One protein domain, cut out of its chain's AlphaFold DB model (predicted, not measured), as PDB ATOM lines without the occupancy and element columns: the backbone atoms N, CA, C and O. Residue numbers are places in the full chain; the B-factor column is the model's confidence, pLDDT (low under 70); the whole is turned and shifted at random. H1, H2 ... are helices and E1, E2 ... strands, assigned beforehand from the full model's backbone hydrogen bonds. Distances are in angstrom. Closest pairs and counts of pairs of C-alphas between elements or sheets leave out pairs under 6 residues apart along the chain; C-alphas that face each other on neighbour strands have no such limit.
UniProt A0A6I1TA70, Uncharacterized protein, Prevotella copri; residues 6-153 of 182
ATOM      1  N   ASN A   6     198.409 167.903 164.425       75.06
ATOM      2  CA  ASN A   6     197.907 166.638 163.900       75.06
ATOM      3  C   ASN A   6     196.427 166.408 164.238       75.06
ATOM      4  O   ASN A   6     195.709 165.832 163.427       75.06
ATOM      5  N   ALA A   7     195.954 166.898 165.384       74.06
ATOM      6  CA  ALA A   7     194.548 166.829 165.762       74.06
ATOM      7  C   ALA A   7     193.677 167.742 164.893       74.06
ATOM      8  O   ALA A   7     192.609 167.318 164.470       74.06
ATOM      9  N   ARG A   8     194.159 168.944 164.544       80.31
ATOM     10  CA  ARG A   8     193.485 169.835 163.581       80.31
ATOM     11  C   ARG A   8     193.374 169.189 162.207       80.31
ATOM     12  O   ARG A   8     192.293 169.145 161.633       80.31
ATOM     13  N   LYS A   9     194.471 168.613 161.703       82.69
ATOM     14  CA  LYS A   9     194.478 167.878 160.426       82.69
ATOM     15  C   LYS A   9     193.536 166.676 160.445       82.69
ATOM     16  O   LYS A   9     192.850 166.436 159.457       82.69
ATOM     17  N   PHE A  10     193.514 165.923 161.543       83.50
ATOM     18  CA  PHE A  10     192.614 164.785 161.709       83.50
ATOM     19  C   PHE A  10     191.149 165.233 161.751       83.50
ATOM     20  O   PHE A  10     190.346 164.722 160.975       83.50
ATOM     21  N   PHE A  11     190.826 166.237 162.570       85.19
ATOM     22  CA  PHE A  11     189.488 166.814 162.668       85.19
ATOM     23  C   PHE A  11     188.989 167.304 161.307       85.19
ATOM     24  O   PHE A  11     187.922 166.891 160.866       85.19
ATOM     25  N   THR A  12     189.795 168.100 160.597       85.06
ATOM     26  CA  THR A  12     189.454 168.592 159.258       85.06
ATOM     27  C   THR A  12     189.170 167.444 158.285       85.06
ATOM     28  O   THR A  12     188.221 167.532 157.517       85.06
ATOM     29  N   ARG A  13     189.932 166.342 158.319       85.88
ATOM     30  CA  ARG A  13     189.676 165.181 157.444       85.88
ATOM     31  C   ARG A  13     188.367 164.472 157.773       85.88
ATOM     32  O   ARG A  13     187.617 164.162 156.856       85.88
ATOM     33  N   VAL A  14     188.096 164.219 159.054       86.56
ATOM     34  CA  VAL A  14     186.843 163.577 159.492       86.56
ATOM     35  C   VAL A  14     185.649 164.446 159.104       86.56
ATOM     36  O   VAL A  14     184.694 163.957 158.511       86.56
ATOM     37  N   PHE A  15     185.747 165.746 159.361       87.81
ATOM     38  CA  PHE A  15     184.741 166.730 158.992       87.81
ATOM     39  C   PHE A  15     184.449 166.756 157.482       87.81
ATOM     40  O   PHE A  15     183.291 166.760 157.073       87.81
ATOM     41  N   LEU A  16     185.487 166.717 156.646       87.81
ATOM     42  CA  LEU A  16     185.332 166.691 155.190       87.81
ATOM     43  C   LEU A  16     184.614 165.441 154.681       87.81
ATOM     44  O   LEU A  16     183.848 165.531 153.727       87.81
ATOM     45  N   ILE A  17     184.846 164.286 155.309       88.50
ATOM     46  CA  ILE A  17     184.134 163.047 154.965       88.50
ATOM     47  C   ILE A  17     182.640 163.198 155.274       88.50
ATOM     48  O   ILE A  17     181.813 162.789 154.464       88.50
ATOM     49  N   VAL A  18     182.293 163.826 156.402       88.44
ATOM     50  CA  VAL A  18     180.892 164.109 156.760       88.44
ATOM     51  C   VAL A  18     180.247 165.053 155.743       88.44
ATOM     52  O   VAL A  18     179.161 164.756 155.256       88.44
ATOM     53  N   LEU A  19     180.929 166.138 155.361       88.56
ATOM     54  CA  LEU A  19     180.448 167.055 154.318       88.56
ATOM     55  C   LEU A  19     180.209 166.348 152.977       88.56
ATOM     56  O   LEU A  19     179.192 166.582 152.333       88.56
ATOM     57  N   LEU A  20     181.127 165.471 152.559       88.88
ATOM     58  CA  LEU A  20     180.970 164.690 151.328       88.88
ATOM     59  C   LEU A  20     179.777 163.735 151.393       88.88
ATOM     60  O   LEU A  20     179.081 163.571 150.395       88.88
ATOM     61  N   PHE A  21     179.538 163.117 152.550       89.00
ATOM     62  CA  PHE A  21     178.397 162.228 152.736       89.00
ATOM     63  C   PHE A  21     177.067 162.978 152.610       89.00
ATOM     64  O   PHE A  21     176.186 162.529 151.885       89.00
ATOM     65  N   VAL A  22     176.946 164.142 153.254       85.94
ATOM     66  CA  VAL A  22     175.752 164.998 153.146       85.94
ATOM     67  C   VAL A  22     175.526 165.431 151.699       85.94
ATOM     68  O   VAL A  22     174.443 165.235 151.158       85.94
ATOM     69  N   GLN A  23     176.583 165.883 151.018       86.44
ATOM     70  CA  GLN A  23     176.490 166.287 149.615       86.44
ATOM     71  C   GLN A  23     176.075 165.135 148.683       86.44
ATOM     72  O   GLN A  23     175.419 165.370 147.668       86.44
ATOM     73  N   TYR A  24     176.463 163.897 149.004       87.38
ATOM     74  CA  TYR A  24     176.037 162.710 148.265       87.38
ATOM     75  C   TYR A  24     174.548 162.404 148.481       87.38
ATOM     76  O   TYR A  24     173.843 162.136 147.511       87.38
ATOM     77  N   VAL A  25     174.055 162.495 149.720       86.12
ATOM     78  CA  VAL A  25     172.622 162.331 150.024       86.12
ATOM     79  C   VAL A  25     171.791 163.390 149.295       86.12
ATOM     80  O   VAL A  25     170.784 163.046 148.676       86.12
ATOM     81  N   ASP A  26     172.252 164.642 149.284       83.25
ATOM     82  CA  ASP A  26     171.616 165.720 148.517       83.25
ATOM     83  C   ASP A  26     171.578 165.422 147.014       83.25
ATOM     84  O   ASP A  26     170.577 165.685 146.344       83.25
ATOM     85  N   PHE A  27     172.660 164.861 146.468       81.56
ATOM     86  CA  PHE A  27     172.725 164.495 145.055       81.56
ATOM     87  C   PHE A  27     171.721 163.390 144.702       81.56
ATOM     88  O   PHE A  27     171.015 163.509 143.701       81.56
ATOM     89  N   GLU A  28     171.617 162.347 145.527       83.06
ATOM     90  CA  GLU A  28     170.632 161.274 145.339       83.06
ATOM     91  C   GLU A  28     169.194 161.802 145.450       83.06
ATOM     92  O   GLU A  28     168.352 161.484 144.609       83.06
ATOM     93  N   ALA A  29     168.918 162.672 146.427       78.94
ATOM     94  CA  ALA A  29     167.608 163.302 146.585       78.94
ATOM     95  C   ALA A  29     167.235 164.160 145.362       78.94
ATOM     96  O   ALA A  29     166.121 164.055 144.840       78.94
ATOM     97  N   ALA A  30     168.181 164.952 144.848       76.31
ATOM     98  CA  ALA A  30     167.984 165.737 143.634       76.31
ATOM     99  C   ALA A  30     167.783 164.846 142.395       76.31
ATOM    100  O   ALA A  30     166.964 165.162 141.530       76.31
ATOM    101  N   ASN A  31     168.500 163.725 142.290       77.12
ATOM    102  CA  ASN A  31     168.351 162.782 141.182       77.12
ATOM    103  C   ASN A  31     166.979 162.086 141.206       77.12
ATOM    104  O   ASN A  31     166.315 161.999 140.173       77.12
ATOM    105  N   ALA A  32     166.511 161.669 142.385       75.38
ATOM    106  CA  ALA A  32     165.184 161.081 142.562       75.38
ATOM    107  C   ALA A  32     164.061 162.065 142.188       75.38
ATOM    108  O   ALA A  32     163.129 161.690 141.477       75.38
ATOM    109  N   ALA A  33     164.181 163.336 142.594       71.75
ATOM    110  CA  ALA A  33     163.224 164.381 142.228       71.75
ATOM    111  C   ALA A  33     163.193 164.644 140.709       71.75
ATOM    112  O   ALA A  33     162.117 164.779 140.131       71.75
ATOM    113  N   ASN A  34     164.358 164.655 140.049       72.25
ATOM    114  CA  ASN A  34     164.460 164.811 138.592       72.25
ATOM    115  C   ASN A  34     163.874 163.627 137.813       72.25
ATOM    116  O   ASN A  34     163.301 163.799 136.738       72.25
ATOM    117  N   LEU A  35     164.061 162.406 138.314       72.12
ATOM    118  CA  LEU A  35     163.500 161.219 137.676       72.12
ATOM    119  C   LEU A  35     161.974 161.243 137.775       72.12
ATOM    120  O   LEU A  35     161.300 161.052 136.768       72.12
ATOM    121  N   LEU A  36     161.444 161.580 138.953       69.19
ATOM    122  CA  LEU A  36     160.009 161.716 139.174       69.19
ATOM    123  C   LEU A  36     159.389 162.800 138.279       69.19
ATOM    124  O   LEU A  36     158.375 162.545 137.635       69.19
ATOM    125  N   SER A  37     160.001 163.983 138.172       65.19
ATOM    126  CA  SER A  37     159.476 165.058 137.317       65.19
ATOM    127  C   SER A  37     159.476 164.689 135.828       65.19
ATOM    128  O   SER A  37     158.506 164.974 135.126       65.19
ATOM    129  N   ASN A  38     160.508 163.985 135.351       67.50
ATOM    130  CA  ASN A  38     160.559 163.481 133.976       67.50
ATOM    131  C   ASN A  38     159.515 162.392 133.696       67.50
ATOM    132  O   ASN A  38     158.962 162.347 132.598       67.50
ATOM    133  N   GLU A  39     159.243 161.513 134.661       65.94
ATOM    134  CA  GLU A  39     158.197 160.498 134.530       65.94
ATOM    135  C   GLU A  39     156.800 161.136 134.494       65.94
ATOM    136  O   GLU A  39     156.021 160.828 133.584       65.94
ATOM    137  N   LEU A  40     156.512 162.090 135.393       62.84
ATOM    138  CA  LEU A  40     155.250 162.840 135.385       62.84
ATOM    139  C   LEU A  40     155.035 163.579 134.057       62.84
ATOM    140  O   LEU A  40     153.942 163.512 133.497       62.84
ATOM    141  N   ALA A  41     156.074 164.221 133.513       62.25
ATOM    142  CA  ALA A  41     156.006 164.897 132.212       62.25
ATOM    143  C   ALA A  41     155.694 163.938 131.044       62.25
ATOM    144  O   ALA A  41     155.204 164.363 130.000       62.25
ATOM    145  N   GLN A  42     155.963 162.641 131.214       64.62
ATOM    146  CA  GLN A  42     155.650 161.589 130.244       64.62
ATOM    147  C   GLN A  42     154.319 160.878 130.534       64.62
ATOM    148  O   GLN A  42     154.004 159.891 129.865       64.62
ATOM    149  N   GLY A  43     153.542 161.339 131.521       57.59
ATOM    150  CA  GLY A  43     152.296 160.688 131.924       57.59
ATOM    151  C   GLY A  43     152.532 159.288 132.501       57.59
ATOM    152  O   GLY A  43     151.746 158.366 132.274       57.59
ATOM    153  N   ARG A  44     153.638 159.088 133.218       55.59
ATOM    154  CA  ARG A  44     153.973 157.822 133.880       55.59
ATOM    155  C   ARG A  44     154.336 158.128 135.323       55.59
ATOM    156  O   ARG A  44     154.990 159.122 135.597       55.59
ATOM    157  N   VAL A  45     153.912 157.293 136.260       56.19
ATOM    158  CA  VAL A  45     154.330 157.438 137.657       56.19
ATOM    159  C   VAL A  45     154.857 156.088 138.114       56.19
ATOM    160  O   VAL A  45     154.088 155.129 138.240       56.19
ATOM    161  N   THR A  46     156.169 155.987 138.330       51.78
ATOM    162  CA  THR A  46     156.787 154.761 138.839       51.78
ATOM    163  C   THR A  46     156.842 154.815 140.363       51.78
ATOM    164  O   THR A  46     157.836 155.208 140.969       51.78
ATOM    165  N   MET A  47     155.761 154.398 141.021       51.25
ATOM    166  CA  MET A  47     155.766 154.182 142.471       51.25
ATOM    167  C   MET A  47     156.204 152.742 142.744       51.25
ATOM    168  O   MET A  47     155.584 151.787 142.276       51.25
ATOM    169  N   THR A  48     157.282 152.563 143.512       44.31
ATOM    170  CA  THR A  48     157.703 151.246 144.039       44.31
ATOM    171  C   THR A  48     157.874 150.145 142.975       44.31
ATOM    172  O   THR A  48     157.414 149.020 143.146       44.31
ATOM    173  N   GLY A  49     158.544 150.453 141.861       45.75
ATOM    174  CA  GLY A  49     158.940 149.449 140.861       45.75
ATOM    175  C   GLY A  49     157.826 148.960 139.928       45.75
ATOM    176  O   GLY A  49     158.080 148.088 139.098       45.75
ATOM    177  N   GLN A  50     156.622 149.529 140.010       45.56
ATOM    178  CA  GLN A  50     155.579 149.335 139.006       45.56
ATOM    179  C   GLN A  50     155.356 150.626 138.231       45.56
ATOM    180  O   GLN A  50     155.109 151.683 138.805       45.56
ATOM    181  N   ILE A  51     155.436 150.519 136.907       52.97
ATOM    182  CA  ILE A  51     155.082 151.604 136.003       52.97
ATOM    183  C   ILE A  51     153.563 151.586 135.872       52.97
ATOM    184  O   ILE A  51     153.009 150.698 135.222       52.97
ATOM    185  N   VAL A  52     152.898 152.553 136.495       55.88
ATOM    186  CA  VAL A  52     151.456 152.745 136.346       55.88
ATOM    187  C   VAL A  52     151.233 153.889 135.362       55.88
ATOM    188  O   VAL A  52     151.838 154.958 135.478       55.88
ATOM    189  N   ASN A  53     150.408 153.641 134.346       53.69
ATOM    190  CA  ASN A  53     149.992 154.669 133.402       53.69
ATOM    191  C   ASN A  53     148.970 155.566 134.113       53.69
ATOM    192  O   ASN A  53     147.973 155.050 134.620       53.69
ATOM    193  N   VAL A  54     149.207 156.881 134.205       54.94
ATOM    194  CA  VAL A  54     148.306 157.775 134.973       54.94
ATOM    195  C   VAL A  54     146.894 157.812 134.389       54.94
ATOM    196  O   VAL A  54     145.944 158.007 135.139       54.94
ATOM    197  N   ALA A  55     146.744 157.500 133.097       53.00
ATOM    198  CA  ALA A  55     145.447 157.352 132.439       53.00
ATOM    199  C   ALA A  55     144.573 156.214 133.018       53.00
ATOM    200  O   ALA A  55     143.351 156.274 132.912       53.00
ATOM    201  N   ASP A  56     145.170 155.191 133.645       53.22
ATOM    202  CA  ASP A  56     144.430 154.059 134.227       53.22
ATOM    203  C   ASP A  56     143.952 154.331 135.670       53.22
ATOM    204  O   ASP A  56     143.086 153.619 136.186       53.22
ATOM    205  N   LEU A  57     144.463 155.375 136.337       58.53
ATOM    206  CA  LEU A  57     143.989 155.809 137.656       58.53
ATOM    207  C   LEU A  57     143.002 156.972 137.488       58.53
ATOM    208  O   LEU A  57     143.309 158.125 137.760       58.53
ATOM    209  N   SER A  58     141.765 156.644 137.107       52.53
ATOM    210  CA  SER A  58     140.643 157.596 136.953       52.53
ATOM    211  C   SER A  58     140.315 158.444 138.199       52.53
ATOM    212  O   SER A  58     139.633 159.459 138.096       52.53
ATOM    213  N   LEU A  59     140.811 158.067 139.386       52.12
ATOM    214  CA  LEU A  59     140.734 158.879 140.611       52.12
ATOM    215  C   LEU A  59     141.842 159.943 140.716       52.12
ATOM    216  O   LEU A  59     141.679 160.905 141.461       52.12
ATOM    217  N   LEU A  60     142.948 159.775 139.988       50.53
ATOM    218  CA  LEU A  60     144.031 160.752 139.879       50.53
ATOM    219  C   LEU A  60     143.862 161.689 138.691       50.53
ATOM    220  O   LEU A  60     144.409 162.770 138.770       50.53
ATOM    221  N   ASP A  61     143.083 161.349 137.663       47.03
ATOM    222  CA  ASP A  61     142.824 162.227 136.504       47.03
ATOM    223  C   ASP A  61     142.278 163.608 136.938       47.03
ATOM    224  O   ASP A  61     142.768 164.651 136.519       47.03
ATOM    225  N   ASN A  62     141.391 163.634 137.943       49.56
ATOM    226  CA  ASN A  62     140.885 164.873 138.558       49.56
ATOM    227  C   ASN A  62     141.858 165.541 139.563       49.56
ATOM    228  O   ASN A  62     141.567 166.627 140.054       49.56
ATOM    229  N   MET A  63     142.976 164.890 139.910       46.91
ATOM    230  CA  MET A  63     144.089 165.442 140.711       46.91
ATOM    231  C   MET A  63     145.352 165.719 139.868       46.91
ATOM    232  O   MET A  63     146.320 166.251 140.400       46.91
ATOM    233  N   PHE A  64     145.382 165.318 138.593       49.47
ATOM    234  CA  PHE A  64     146.526 165.421 137.676       49.47
ATOM    235  C   PHE A  64     146.254 166.327 136.471       49.47
ATOM    236  O   PHE A  64     147.203 166.654 135.762       49.47
ATOM    237  N   ASP A  65     145.025 166.828 136.290       46.38
ATOM    238  CA  ASP A  65     144.773 168.037 135.481       46.38
ATOM    239  C   ASP A  65     145.587 169.243 136.022       46.38
ATOM    240  O   ASP A  65     145.910 170.194 135.318       46.38
ATOM    241  N   SER A  66     146.031 169.127 137.277       47.47
ATOM    242  CA  SER A  66     147.014 169.949 137.974       47.47
ATOM    243  C   SER A  66     148.410 169.295 138.020       47.47
ATOM    244  O   SER A  66     149.109 169.363 139.031       47.47
ATOM    245  N   GLY A  67     148.846 168.619 136.953       45.47
ATOM    246  CA  GLY A  67     150.214 168.088 136.842       45.47
ATOM    247  C   GLY A  67     151.283 169.184 136.973       45.47
ATOM    248  O   GLY A  67     152.364 168.928 137.506       45.47
ATOM    249  N   GLU A  68     150.942 170.421 136.585       47.41
ATOM    250  CA  GLU A  68     151.717 171.623 136.915       47.41
ATOM    251  C   GLU A  68     151.791 171.864 138.429       47.41
ATOM    252  O   GLU A  68     152.878 172.145 138.913       47.41
ATOM    253  N   GLU A  69     150.713 171.678 139.202       45.25
ATOM    254  CA  GLU A  69     150.694 171.941 140.654       45.25
ATOM    255  C   GLU A  69     151.458 170.895 141.476       45.25
ATOM    256  O   GLU A  69     152.039 171.232 142.504       45.25
ATOM    257  N   ILE A  70     151.501 169.627 141.046       48.09
ATOM    258  CA  ILE A  70     152.304 168.594 141.731       48.09
ATOM    259  C   ILE A  70     153.788 168.797 141.417       48.09
ATOM    260  O   ILE A  70     154.630 168.682 142.311       48.09
ATOM    261  N   ALA A  71     154.115 169.145 140.166       47.19
ATOM    262  CA  ALA A  71     155.458 169.584 139.811       47.19
ATOM    263  C   ALA A  71     155.850 170.823 140.629       47.19
ATOM    264  O   ALA A  71     156.941 170.817 141.190       47.19
ATOM    265  N   ASP A  72     154.946 171.795 140.802       47.03
ATOM    266  CA  ASP A  72     155.116 172.979 141.661       47.03
ATOM    267  C   ASP A  72     155.190 172.650 143.157       47.03
ATOM    268  O   ASP A  72     155.755 173.421 143.924       47.03
ATOM    269  N   TYR A  73     154.670 171.502 143.599       46.31
ATOM    270  CA  TYR A  73     154.776 171.050 144.990       46.31
ATOM    271  C   TYR A  73     156.144 170.419 145.298       46.31
ATOM    272  O   TYR A  73     156.626 170.499 146.431       46.31
ATOM    273  N   PHE A  74     156.807 169.833 144.293       48.16
ATOM    274  CA  PHE A  74     158.176 169.303 144.403       48.16
ATOM    275  C   PHE A  74     159.261 170.291 143.922       48.16
ATOM    276  O   PHE A  74     160.405 170.208 144.375       48.16
ATOM    277  N   TYR A  75     158.904 171.279 143.095       48.47
ATOM    278  CA  TYR A  75     159.737 172.423 142.700       48.47
ATOM    279  C   TYR A  75     160.354 173.226 143.865       48.47
ATOM    280  O   TYR A  75     161.495 173.680 143.731       48.47
ATOM    281  N   PRO A  76     159.688 173.409 145.028       51.53
ATOM    282  CA  PRO A  76     160.279 174.102 146.170       51.53
ATOM    283  C   PRO A  76     161.435 173.336 146.826       51.53
ATOM    284  O   PRO A  76     162.264 173.960 147.480       51.53
ATOM    285  N   PHE A  77     161.551 172.019 146.623       53.59
ATOM    286  CA  PHE A  77     162.618 171.204 147.225       53.59
ATOM    287  C   PHE A  77     163.741 170.840 146.256       53.59
ATOM    288  O   PHE A  77     164.763 170.289 146.671       53.59
ATOM    289  N   GLN A  78     163.586 171.145 144.967       65.31
ATOM    290  CA  GLN A  78     164.612 170.841 143.987       65.31
ATOM    291  C   GLN A  78     165.759 171.854 144.086       65.31
ATOM    292  O   GLN A  78     165.619 173.026 143.736       65.31
ATOM    293  N   THR A  79     166.921 171.388 144.546       70.38
ATOM    294  CA  THR A  79     168.136 172.202 144.605       70.38
ATOM    295  C   THR A  79     168.617 172.515 143.185       70.38
ATOM    296  O   THR A  79     168.882 171.602 142.394       70.38
ATOM    297  N   PRO A  80     168.732 173.796 142.797       75.62
ATOM    298  CA  PRO A  80     169.188 174.134 141.461       75.62
ATOM    299  C   PRO A  80     170.652 173.731 141.255       75.62
ATOM    300  O   PRO A  80     171.511 173.947 142.110       75.62
ATOM    301  N   ILE A  81     170.954 173.205 140.064       76.06
ATOM    302  CA  ILE A  81     172.247 172.585 139.723       76.06
ATOM    303  C   ILE A  81     173.438 173.508 140.014       76.06
ATOM    304  O   ILE A  81     174.474 173.054 140.499       76.06
ATOM    305  N   PHE A  82     173.303 174.811 139.758       80.19
ATOM    306  CA  PHE A  82     174.379 175.772 140.004       80.19
ATOM    307  C   PHE A  82     174.739 175.894 141.493       80.19
ATOM    308  O   PHE A  82     175.912 176.096 141.811       80.19
ATOM    309  N   LEU A  83     173.775 175.733 142.409       82.88
ATOM    310  CA  LEU A  83     174.052 175.708 143.846       82.88
ATOM    311  C   LEU A  83     174.768 174.431 144.240       82.88
ATOM    312  O   LEU A  83     175.737 174.508 144.986       82.88
ATOM    313  N   SER A  84     174.332 173.279 143.733       81.94
ATOM    314  CA  SER A  84     174.959 171.992 144.048       81.94
ATOM    315  C   SER A  84     176.411 171.957 143.563       81.94
ATOM    316  O   SER A  84     177.312 171.561 144.301       81.94
ATOM    317  N   VAL A  85     176.676 172.479 142.358       85.75
ATOM    318  CA  VAL A  85     178.044 172.667 141.841       85.75
ATOM    319  C   VAL A  85     178.829 173.671 142.693       85.75
ATOM    320  O   VAL A  85     179.998 173.433 142.999       85.75
ATOM    321  N   GLY A  86     178.197 174.766 143.125       87.00
ATOM    322  CA  GLY A  86     178.804 175.741 144.033       87.00
ATOM    323  C   GLY A  86     179.193 175.137 145.388       87.00
ATOM    324  O   GLY A  86     180.315 175.343 145.851       87.00
ATOM    325  N   CYS A  87     178.317 174.333 145.993       86.56
ATOM    326  CA  CYS A  87     178.573 173.646 147.260       86.56
ATOM    327  C   CYS A  87     179.716 172.639 147.109       86.56
ATOM    328  O   CYS A  87     180.664 172.662 147.896       86.56
ATOM    329  N   LEU A  88     179.721 171.852 146.030       87.44
ATOM    330  CA  LEU A  88     180.833 170.957 145.699       87.44
ATOM    331  C   LEU A  88     182.159 171.704 145.526       87.44
ATOM    332  O   LEU A  88     183.200 171.219 145.977       87.44
ATOM    333  N   MET A  89     182.146 172.892 144.918       89.81
ATOM    334  CA  MET A  89     183.343 173.725 144.790       89.81
ATOM    335  C   MET A  89     183.851 174.186 146.164       89.81
ATOM    336  O   MET A  89     185.051 174.103 146.432       89.81
ATOM    337  N   VAL A  90     182.955 174.610 147.062       88.50
ATOM    338  CA  VAL A  90     183.301 174.996 148.444       88.50
ATOM    339  C   VAL A  90     183.876 173.811 149.224       88.50
ATOM    340  O   VAL A  90     184.938 173.941 149.839       88.50
ATOM    341  N   VAL A  91     183.238 172.641 149.157       88.25
ATOM    342  CA  VAL A  91     183.727 171.405 149.794       88.25
ATOM    343  C   VAL A  91     185.098 171.011 149.233       88.25
ATOM    344  O   VAL A  91     186.014 170.679 149.990       88.25
ATOM    345  N   SER A  92     185.292 171.138 147.919       87.31
ATOM    346  CA  SER A  92     186.580 170.879 147.266       87.31
ATOM    347  C   SER A  92     187.676 171.835 147.752       87.31
ATOM    348  O   SER A  92     188.795 171.402 148.029       87.31
ATOM    349  N   LEU A  93     187.367 173.124 147.930       87.06
ATOM    350  CA  LEU A  93     188.305 174.099 148.503       87.06
ATOM    351  C   LEU A  93     188.652 173.775 149.961       87.06
ATOM    352  O   LEU A  93     189.806 173.928 150.370       87.06
ATOM    353  N   MET A  94     187.683 173.286 150.740       85.44
ATOM    354  CA  MET A  94     187.901 172.840 152.120       85.44
ATOM    355  C   MET A  94     188.827 171.619 152.206       85.44
ATOM    356  O   MET A  94     189.495 171.438 153.226       85.44
ATOM    357  N   PHE A  95     188.952 170.823 151.141       85.00
ATOM    358  CA  PHE A  95     189.902 169.707 151.083       85.00
ATOM    359  C   PHE A  95     191.362 170.164 151.218       85.00
ATOM    360  O   PHE A  95     192.231 169.428 151.701       85.00
ATOM    361  N   TYR A  96     191.645 171.416 150.850       87.50
ATOM    362  CA  TYR A  96     192.948 172.017 151.063       87.50
ATOM    363  C   TYR A  96     193.097 172.509 152.508       87.50
ATOM    364  O   TYR A  96     192.591 173.565 152.898       87.50
ATOM    365  N   TYR A  97     193.878 171.766 153.299       83.75
ATOM    366  CA  TYR A  97     194.048 172.001 154.739       83.75
ATOM    367  C   TYR A  97     194.360 173.457 155.112       83.75
ATOM    368  O   TYR A  97     193.796 173.961 156.075       83.75
ATOM    369  N   ARG A  98     195.226 174.164 154.369       83.75
ATOM    370  CA  ARG A  98     195.562 175.560 154.717       83.75
ATOM    371  C   ARG A  98     194.380 176.519 154.550       83.75
ATOM    372  O   ARG A  98     194.341 177.520 155.257       83.75
ATOM    373  N   ILE A  99     193.465 176.263 153.612       85.69
ATOM    374  CA  ILE A  99     192.247 177.074 153.455       85.69
ATOM    375  C   ILE A  99     191.277 176.721 154.578       85.69
ATOM    376  O   ILE A  99     190.807 177.620 155.267       85.69
ATOM    377  N   SER A 100     191.056 175.428 154.817       85.56
ATOM    378  CA  SER A 100     190.182 174.955 155.892       85.56
ATOM    379  C   SER A 100     190.616 175.481 157.264       85.56
ATOM    380  O   SER A 100     189.841 176.147 157.937       85.56
ATOM    381  N   ASP A 101     191.884 175.327 157.638       86.81
ATOM    382  CA  ASP A 101     192.409 175.824 158.914       86.81
ATOM    383  C   ASP A 101     192.298 177.354 159.047       86.81
ATOM    384  O   ASP A 101     192.001 177.839 160.138       86.81
ATOM    385  N   LYS A 102     192.451 178.124 157.958       86.31
ATOM    386  CA  LYS A 102     192.211 179.579 157.972       86.31
ATOM    387  C   LYS A 102     190.739 179.921 158.182       86.31
ATOM    388  O   LYS A 102     190.447 180.764 159.022       86.31
ATOM    389  N   VAL A 103     189.835 179.289 157.436       86.75
ATOM    390  CA  VAL A 103     188.388 179.551 157.515       86.75
ATOM    391  C   VAL A 103     187.844 179.147 158.881       86.75
ATOM    392  O   VAL A 103     187.206 179.968 159.535       86.75
ATOM    393  N   LEU A 104     188.149 177.933 159.352       86.81
ATOM    394  CA  LEU A 104     187.684 177.468 160.660       86.81
ATOM    395  C   LEU A 104     188.298 178.285 161.801       86.81
ATOM    396  O   LEU A 104     187.570 178.666 162.710       86.81
ATOM    397  N   SER A 105     189.592 178.629 161.746       85.00
ATOM    398  CA  SER A 105     190.199 179.476 162.790       85.00
ATOM    399  C   SER A 105     189.636 180.901 162.781       85.00
ATOM    400  O   SER A 105     189.447 181.482 163.845       85.00
ATOM    401  N   PHE A 106     189.356 181.473 161.604       84.94
ATOM    402  CA  PHE A 106     188.745 182.799 161.489       84.94
ATOM    403  C   PHE A 106     187.329 182.812 162.067       84.94
ATOM    404  O   PHE A 106     186.983 183.717 162.824       84.94
ATOM    405  N   LEU A 107     186.528 181.797 161.737       85.69
ATOM    406  CA  LEU A 107     185.148 181.694 162.196       85.69
ATOM    407  C   LEU A 107     185.074 181.363 163.695       85.69
ATOM    408  O   LEU A 107     184.214 181.895 164.384       85.69
ATOM    409  N   HIS A 108     186.008 180.559 164.213       85.31
ATOM    410  CA  HIS A 108     186.125 180.263 165.645       85.31
ATOM    411  C   HIS A 108     186.580 181.482 166.466       85.31
ATOM    412  O   HIS A 108     186.043 181.749 167.535       85.31
ATOM    413  N   GLY A 109     187.569 182.238 165.976       82.19
ATOM    414  CA  GLY A 109     188.152 183.364 166.713       82.19
ATOM    415  C   GLY A 109     187.344 184.663 166.656       82.19
ATOM    416  O   GLY A 109     187.584 185.566 167.458       82.19
ATOM    417  N   ASN A 110     186.405 184.793 165.713       85.75
ATOM    418  CA  ASN A 110     185.640 186.019 165.497       85.75
ATOM    419  C   ASN A 110     184.136 185.794 165.699       85.75
ATOM    420  O   ASN A 110     183.410 185.452 164.766       85.75
ATOM    421  N   ASN A 111     183.656 186.097 166.908       83.19
ATOM    422  CA  ASN A 111     182.242 185.984 167.282       83.19
ATOM    423  C   ASN A 111     181.301 186.782 166.358       83.19
ATOM    424  O   ASN A 111     180.176 186.353 166.111       83.19
ATOM    425  N   MET A 112     181.750 187.927 165.821       83.50
ATOM    426  CA  MET A 112     180.944 188.734 164.898       83.50
ATOM    427  C   MET A 112     180.789 188.032 163.547       83.50
ATOM    428  O   MET A 112     179.680 187.949 163.026       83.50
ATOM    429  N   ALA A 113     181.878 187.484 163.001       84.06
ATOM    430  CA  ALA A 113     181.828 186.719 161.757       84.06
ATOM    431  C   ALA A 113     181.007 185.433 161.924       84.06
ATOM    432  O   ALA A 113     180.173 185.133 161.074       84.06
ATOM    433  N   PHE A 114     181.188 184.721 163.041       87.62
ATOM    434  CA  PHE A 114     180.398 183.535 163.374       87.62
ATOM    435  C   PHE A 114     178.896 183.848 163.395       87.62
ATOM    436  O   PHE A 114     178.107 183.174 162.734       87.62
ATOM    437  N   SER A 115     178.504 184.916 164.097       87.69
ATOM    438  CA  SER A 115     177.105 185.342 164.190       87.69
ATOM    439  C   SER A 115     176.529 185.780 162.844       87.69
ATOM    440  O   SER A 115     175.371 185.480 162.559       87.69
ATOM    441  N   LEU A 116     177.304 186.489 162.019       90.12
ATOM    442  CA  LEU A 116     176.850 186.952 160.706       90.12
ATOM    443  C   LEU A 116     176.591 185.752 159.785       90.12
ATOM    444  O   LEU A 116     175.523 185.651 159.185       90.12
ATOM    445  N   VAL A 117     177.518 184.792 159.738       89.19
ATOM    446  CA  VAL A 117     177.343 183.572 158.937       89.19
ATOM    447  C   VAL A 117     176.153 182.750 159.453       89.19
ATOM    448  O   VAL A 117     175.339 182.300 158.649       89.19
ATOM    449  N   ALA A 118     175.958 182.636 160.770       88.12
ATOM    450  CA  ALA A 118     174.779 181.970 161.335       88.12
ATOM    451  C   ALA A 118     173.456 182.645 160.918       88.12
ATOM    452  O   ALA A 118     172.502 181.962 160.547       88.12
ATOM    453  N   GLN A 119     173.403 183.981 160.900       87.75
ATOM    454  CA  GLN A 119     172.237 184.717 160.400       87.75
ATOM    455  C   GLN A 119     171.998 184.472 158.907       87.75
ATOM    456  O   GLN A 119     170.849 184.313 158.496       87.75
ATOM    457  N   THR A 120     173.062 184.382 158.098       86.06
ATOM    458  CA  THR A 120     172.912 184.062 156.670       86.06
ATOM    459  C   THR A 120     172.310 182.676 156.448       86.06
ATOM    460  O   THR A 120     171.440 182.547 155.596       86.06
ATOM    461  N   VAL A 121     172.667 181.666 157.252       87.31
ATOM    462  CA  VAL A 121     172.050 180.326 157.181       87.31
ATOM    463  C   VAL A 121     170.544 180.397 157.431       87.31
ATOM    464  O   VAL A 121     169.776 179.821 156.667       87.31
ATOM    465  N   ILE A 122     170.109 181.136 158.457       85.38
ATOM    466  CA  ILE A 122     168.679 181.301 158.769       85.38
ATOM    467  C   ILE A 122     167.952 181.990 157.608       85.38
ATOM    468  O   ILE A 122     166.868 181.566 157.216       85.38
ATOM    469  N   PHE A 123     168.563 183.026 157.032       85.81
ATOM    470  CA  PHE A 123     167.991 183.745 155.897       85.81
ATOM    471  C   PHE A 123     167.880 182.866 154.645       85.81
ATOM    472  O   PHE A 123     166.857 182.883 153.970       85.81
ATOM    473  N   VAL A 124     168.908 182.065 154.358       83.75
ATOM    474  CA  VAL A 124     168.936 181.139 153.219       83.75
ATOM    475  C   VAL A 124     167.923 180.005 153.402       83.75
ATOM    476  O   VAL A 124     167.236 179.665 152.445       83.75
ATOM    477  N   MET A 125     167.758 179.480 154.622       78.81
ATOM    478  CA  MET A 125     166.716 178.491 154.937       78.81
ATOM    479  C   MET A 125     165.297 179.046 154.772       78.81
ATOM    480  O   MET A 125     164.404 178.331 154.330       78.81
ATOM    481  N   ALA A 126     165.076 180.314 155.126       75.75
ATOM    482  CA  ALA A 126     163.785 180.978 154.941       75.75
ATOM    483  C   ALA A 126     163.527 181.396 153.479       75.75
ATOM    484  O   ALA A 126     162.397 181.725 153.119       75.75
ATOM    485  N   GLY A 127     164.567 181.413 152.641       67.31
ATOM    486  CA  GLY A 127     164.498 181.826 151.244       67.31
ATOM    487  C   GLY A 127     163.962 180.729 150.320       67.31
ATOM    488  O   GLY A 127     164.336 179.565 150.438       67.31
ATOM    489  N   HIS A 128     163.117 181.124 149.360       65.19
ATOM    490  CA  HIS A 128     162.639 180.302 148.236       65.19
ATOM    491  C   HIS A 128     162.228 178.869 148.611       65.19
ATOM    492  O   HIS A 128     162.735 177.904 148.046       65.19
ATOM    493  N   CYS A 129     161.312 178.733 149.575       65.88
ATOM    494  CA  CYS A 129     160.627 177.476 149.901       65.88
ATOM    495  C   CYS A 129     161.536 176.244 150.127       65.88
ATOM    496  O   CYS A 129     161.064 175.123 149.979       65.88
ATOM    497  N   GLY A 130     162.806 176.429 150.514       66.69
ATOM    498  CA  GLY A 130     163.740 175.325 150.770       66.69
ATOM    499  C   GLY A 130     164.685 174.969 149.615       66.69
ATOM    500  O   GLY A 130     165.530 174.093 149.784       66.69
ATOM    501  N   GLN A 131     164.652 175.680 148.484       73.06
ATOM    502  CA  GLN A 131     165.538 175.411 147.334       73.06
ATOM    503  C   GLN A 131     167.032 175.568 147.660       73.06
ATOM    504  O   GLN A 131     167.890 174.955 147.023       73.06
ATOM    505  N   TYR A 132     167.361 176.387 148.661       80.62
ATOM    506  CA  TYR A 132     168.736 176.619 149.106       80.62
ATOM    507  C   TYR A 132     169.159 175.747 150.297       80.62
ATOM    508  O   TYR A 132     170.211 176.000 150.890       80.62
ATOM    509  N   LEU A 133     168.372 174.726 150.657       81.56
ATOM    510  CA  LEU A 133     168.603 173.917 151.855       81.56
ATOM    511  C   LEU A 133     169.985 173.243 151.855       81.56
ATOM    512  O   LEU A 133     170.691 173.338 152.853       81.56
ATOM    513  N   CYS A 134     170.438 172.712 150.714       82.56
ATOM    514  CA  CYS A 134     171.784 172.136 150.556       82.56
ATOM    515  C   CYS A 134     172.910 173.147 150.864       82.56
ATOM    516  O   CYS A 134     173.874 172.848 151.577       82.56
ATOM    517  N   ALA A 135     172.778 174.387 150.382       84.94
ATOM    518  CA  ALA A 135     173.751 175.443 150.655       84.94
ATOM    519  C   ALA A 135     173.729 175.854 152.135       84.94
ATOM    520  O   ALA A 135     174.783 176.027 152.750       84.94
ATOM    521  N   ALA A 136     172.535 175.978 152.718       86.56
ATOM    522  CA  ALA A 136     172.375 176.301 154.129       86.56
ATOM    523  C   ALA A 136     172.953 175.213 155.042       86.56
ATOM    524  O   ALA A 136     173.669 175.538 155.989       86.56
ATOM    525  N   GLU A 137     172.699 173.940 154.744       86.00
ATOM    526  CA  GLU A 137     173.228 172.799 155.490       86.00
ATOM    527  C   GLU A 137     174.753 172.728 155.395       86.00
ATOM    528  O   GLU A 137     175.431 172.607 156.418       86.00
ATOM    529  N   THR A 138     175.312 172.916 154.198       87.94
ATOM    530  CA  THR A 138     176.767 172.947 153.998       87.94
ATOM    531  C   THR A 138     177.425 174.020 154.874       87.94
ATOM    532  O   THR A 138     178.404 173.750 155.578       87.94
ATOM    533  N   VAL A 139     176.871 175.237 154.893       89.44
ATOM    534  CA  VAL A 139     177.384 176.343 155.722       89.44
ATOM    535  C   VAL A 139     177.148 176.089 157.214       89.44
ATOM    536  O   VAL A 139     178.021 176.387 158.034       89.44
ATOM    537  N   PHE A 140     176.012 175.500 157.586       88.62
ATOM    538  CA  PHE A 140     175.698 175.139 158.967       88.62
ATOM    539  C   PHE A 140     176.678 174.103 159.531       88.62
ATOM    540  O   PHE A 140     177.202 174.269 160.633       88.62
ATOM    541  N   ILE A 141     176.994 173.069 158.756       89.38
ATOM    542  CA  ILE A 141     177.972 172.042 159.122       89.38
ATOM    543  C   ILE A 141     179.363 172.673 159.312       89.38
ATOM    544  O   ILE A 141     180.046 172.372 160.293       89.38
ATOM    545  N   ILE A 142     179.757 173.621 158.450       89.56
ATOM    546  CA  ILE A 142     181.001 174.398 158.608       89.56
ATOM    547  C   ILE A 142     180.998 175.234 159.895       89.56
ATOM    548  O   ILE A 142     182.009 175.256 160.599       89.56
ATOM    549  N   LEU A 143     179.883 175.880 160.246       89.56
ATOM    550  CA  LEU A 143     179.738 176.617 161.509       89.56
ATOM    551  C   LEU A 143     179.887 175.701 162.726       89.56
ATOM    552  O   LEU A 143     180.631 176.024 163.652       89.56
ATOM    553  N   MET A 144     179.228 174.544 162.713       87.56
ATOM    554  CA  MET A 144     179.337 173.555 163.789       87.56
ATOM    555  C   MET A 144     180.774 173.049 163.935       87.56
ATOM    556  O   MET A 144     181.297 172.946 165.047       87.56
ATOM    557  N   ALA A 145     181.455 172.805 162.817       87.81
ATOM    558  CA  ALA A 145     182.853 172.407 162.839       87.81
ATOM    559  C   ALA A 145     183.786 173.520 163.310       87.81
ATOM    560  O   ALA A 145     184.751 173.225 164.010       87.81
ATOM    561  N   ALA A 146     183.495 174.780 162.981       86.81
ATOM    562  CA  ALA A 146     184.213 175.925 163.523       86.81
ATOM    563  C   ALA A 146     184.007 176.053 165.038       86.81
ATOM    564  O   ALA A 146     184.970 176.305 165.752       86.81
ATOM    565  N   ALA A 147     182.799 175.816 165.557       85.56
ATOM    566  CA  ALA A 147     182.522 175.875 166.995       85.56
ATOM    567  C   ALA A 147     183.299 174.809 167.793       85.56
ATOM    568  O   ALA A 147     183.784 175.086 168.887       85.56
ATOM    569  N   VAL A 148     183.456 173.608 167.228       85.31
ATOM    570  CA  VAL A 148     184.198 172.486 167.839       85.31
ATOM    571  C   VAL A 148     185.685 172.491 167.436       85.31
ATOM    572  O   VAL A 148     186.452 171.615 167.839       85.31
ATOM    573  N   TYR A 149     186.124 173.474 166.642       83.94
ATOM    574  CA  TYR A 149     187.475 173.491 166.098       83.94
ATOM    575  C   TYR A 149     188.519 173.623 167.220       83.94
ATOM    576  O   TYR A 149     188.441 174.554 168.019       83.94
ATOM    577  N   PRO A 150     189.510 172.717 167.311       76.06
ATOM    578  CA  PRO A 150     190.456 172.729 168.422       76.06
ATOM    579  C   PRO A 150     191.424 173.910 168.313       76.06
ATOM    580  O   PRO A 150     192.004 174.125 167.252       76.06
ATOM    581  N   ASP A 151     191.674 174.634 169.405       73.00
ATOM    582  CA  ASP A 151     192.594 175.781 169.450       73.00
ATOM    583  C   ASP A 151     194.049 175.441 169.083       73.00
ATOM    584  O   ASP A 151     194.533 174.322 169.270       73.00
ATOM    585  N   LYS A 152     194.756 176.432 168.530       63.31
ATOM    586  CA  LYS A 152     196.153 176.326 168.103       63.31
ATOM    587  C   LYS A 152     196.995 176.627 169.329       63.31
ATOM    588  O   LYS A 152     196.892 177.706 169.905       63.31
ATOM    589  N   THR A 153     197.838 175.693 169.749       52.53
ATOM    590  CA  THR A 153     198.785 175.970 170.832       52.53
ATOM    591  C   THR A 153     199.771 177.050 170.387       52.53
ATOM    592  O   THR A 153     200.656 176.756 169.589       52.53
TER     593      THR A 153
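Overview. This is residues 6 to 153 of the 182 residues of an uncharacterized protein of Prevotella copri (UniProt A0A6I1TA70). A long rod built along one very long helix, H1: beside its first part, H4 and H7 lie along it as a bundle of three with H6 packed on H7, and H5 crosses that end. Near the other end of H1 sit only the short H3 and a small strand hairpin, E1 and E2, while residues 56 to 63, most of them in H2, stick out. The 148 printed residues hold seven named helices and two strands, in the order H1 E1 E2 H2 H3 H4 H5 H6 H7; the sheet E1 - E2 is antiparallel and the class is mostly helix. The whole is loose, with a radius of gyration of the C-alphas of 20.2 A and spans of 70 by 28 by 21 A.

Along the chain. Find C-alpha 6 at (197.907, 166.638, 163.900); from there H1, residues 6 to 41, runs 52.6 A to C-alpha 41 at (156.006, 164.897, 132.212). Next come E1, residues 44 to 47, E2, residues 50 to 53, H2, residues 58 to 64, and H3, residues 67 to 74. Read on to H4, residues 81 to 94, 20.0 A long, and H5, residues 97 to 109, 17.5 A. H6, residues 111 to 126, covers 22.8 A, and H7, residues 133 to 147, covers 20.7 A and ends at C-alpha 147, (182.522, 175.875, 166.995).

Arrangement. Start with the bundle H1 H4 H7, helices side by side. With residues 16 to 27 alone, H1 touches H4 at a shallow tilt of 11 degrees, opposite ways; the closest C-alphas, of Leu 19 and Val 91, are 7.1 A apart. H7 touches H4, the same way at 18 degrees, closest at Cys 87 and Ala 135, C-alphas 6.2 A apart. H6 and H7 form a helical hairpin, closest at the C-alphas of Val 121 and Ala 136, 5.1 A; H6 is apart from H1. H5 touches H7 about perpendicular, at 75 degrees, with the C-alphas of Leu 104 and Ala 146 closest at 4.8 A. Farther along, H1 and H3 only just touch, with 3 pairs of C-alphas within 8 A, closest at Ser 37 and Ala 71, 6.5 A. In the hairpin E1 and E2, look at N 45 and O 52, 3.2 A apart, within hydrogen-bond range. Every O i to N i+4 pair is within range in H1, H3, H4, H5, H6 and H7; H2 has 1 of 3, and 2 of 4 O i to N i+3 pairs.

Size, cuts and confidence. The C-alphas of Ser 58 and Thr 153 are the two farthest apart, 69.8 A. The printed part has no cut and no long link. Look for pLDDT under 70 at residues 36 to 78, 127 to 130 and 152 to 153; the mean of the printed part is 74.2.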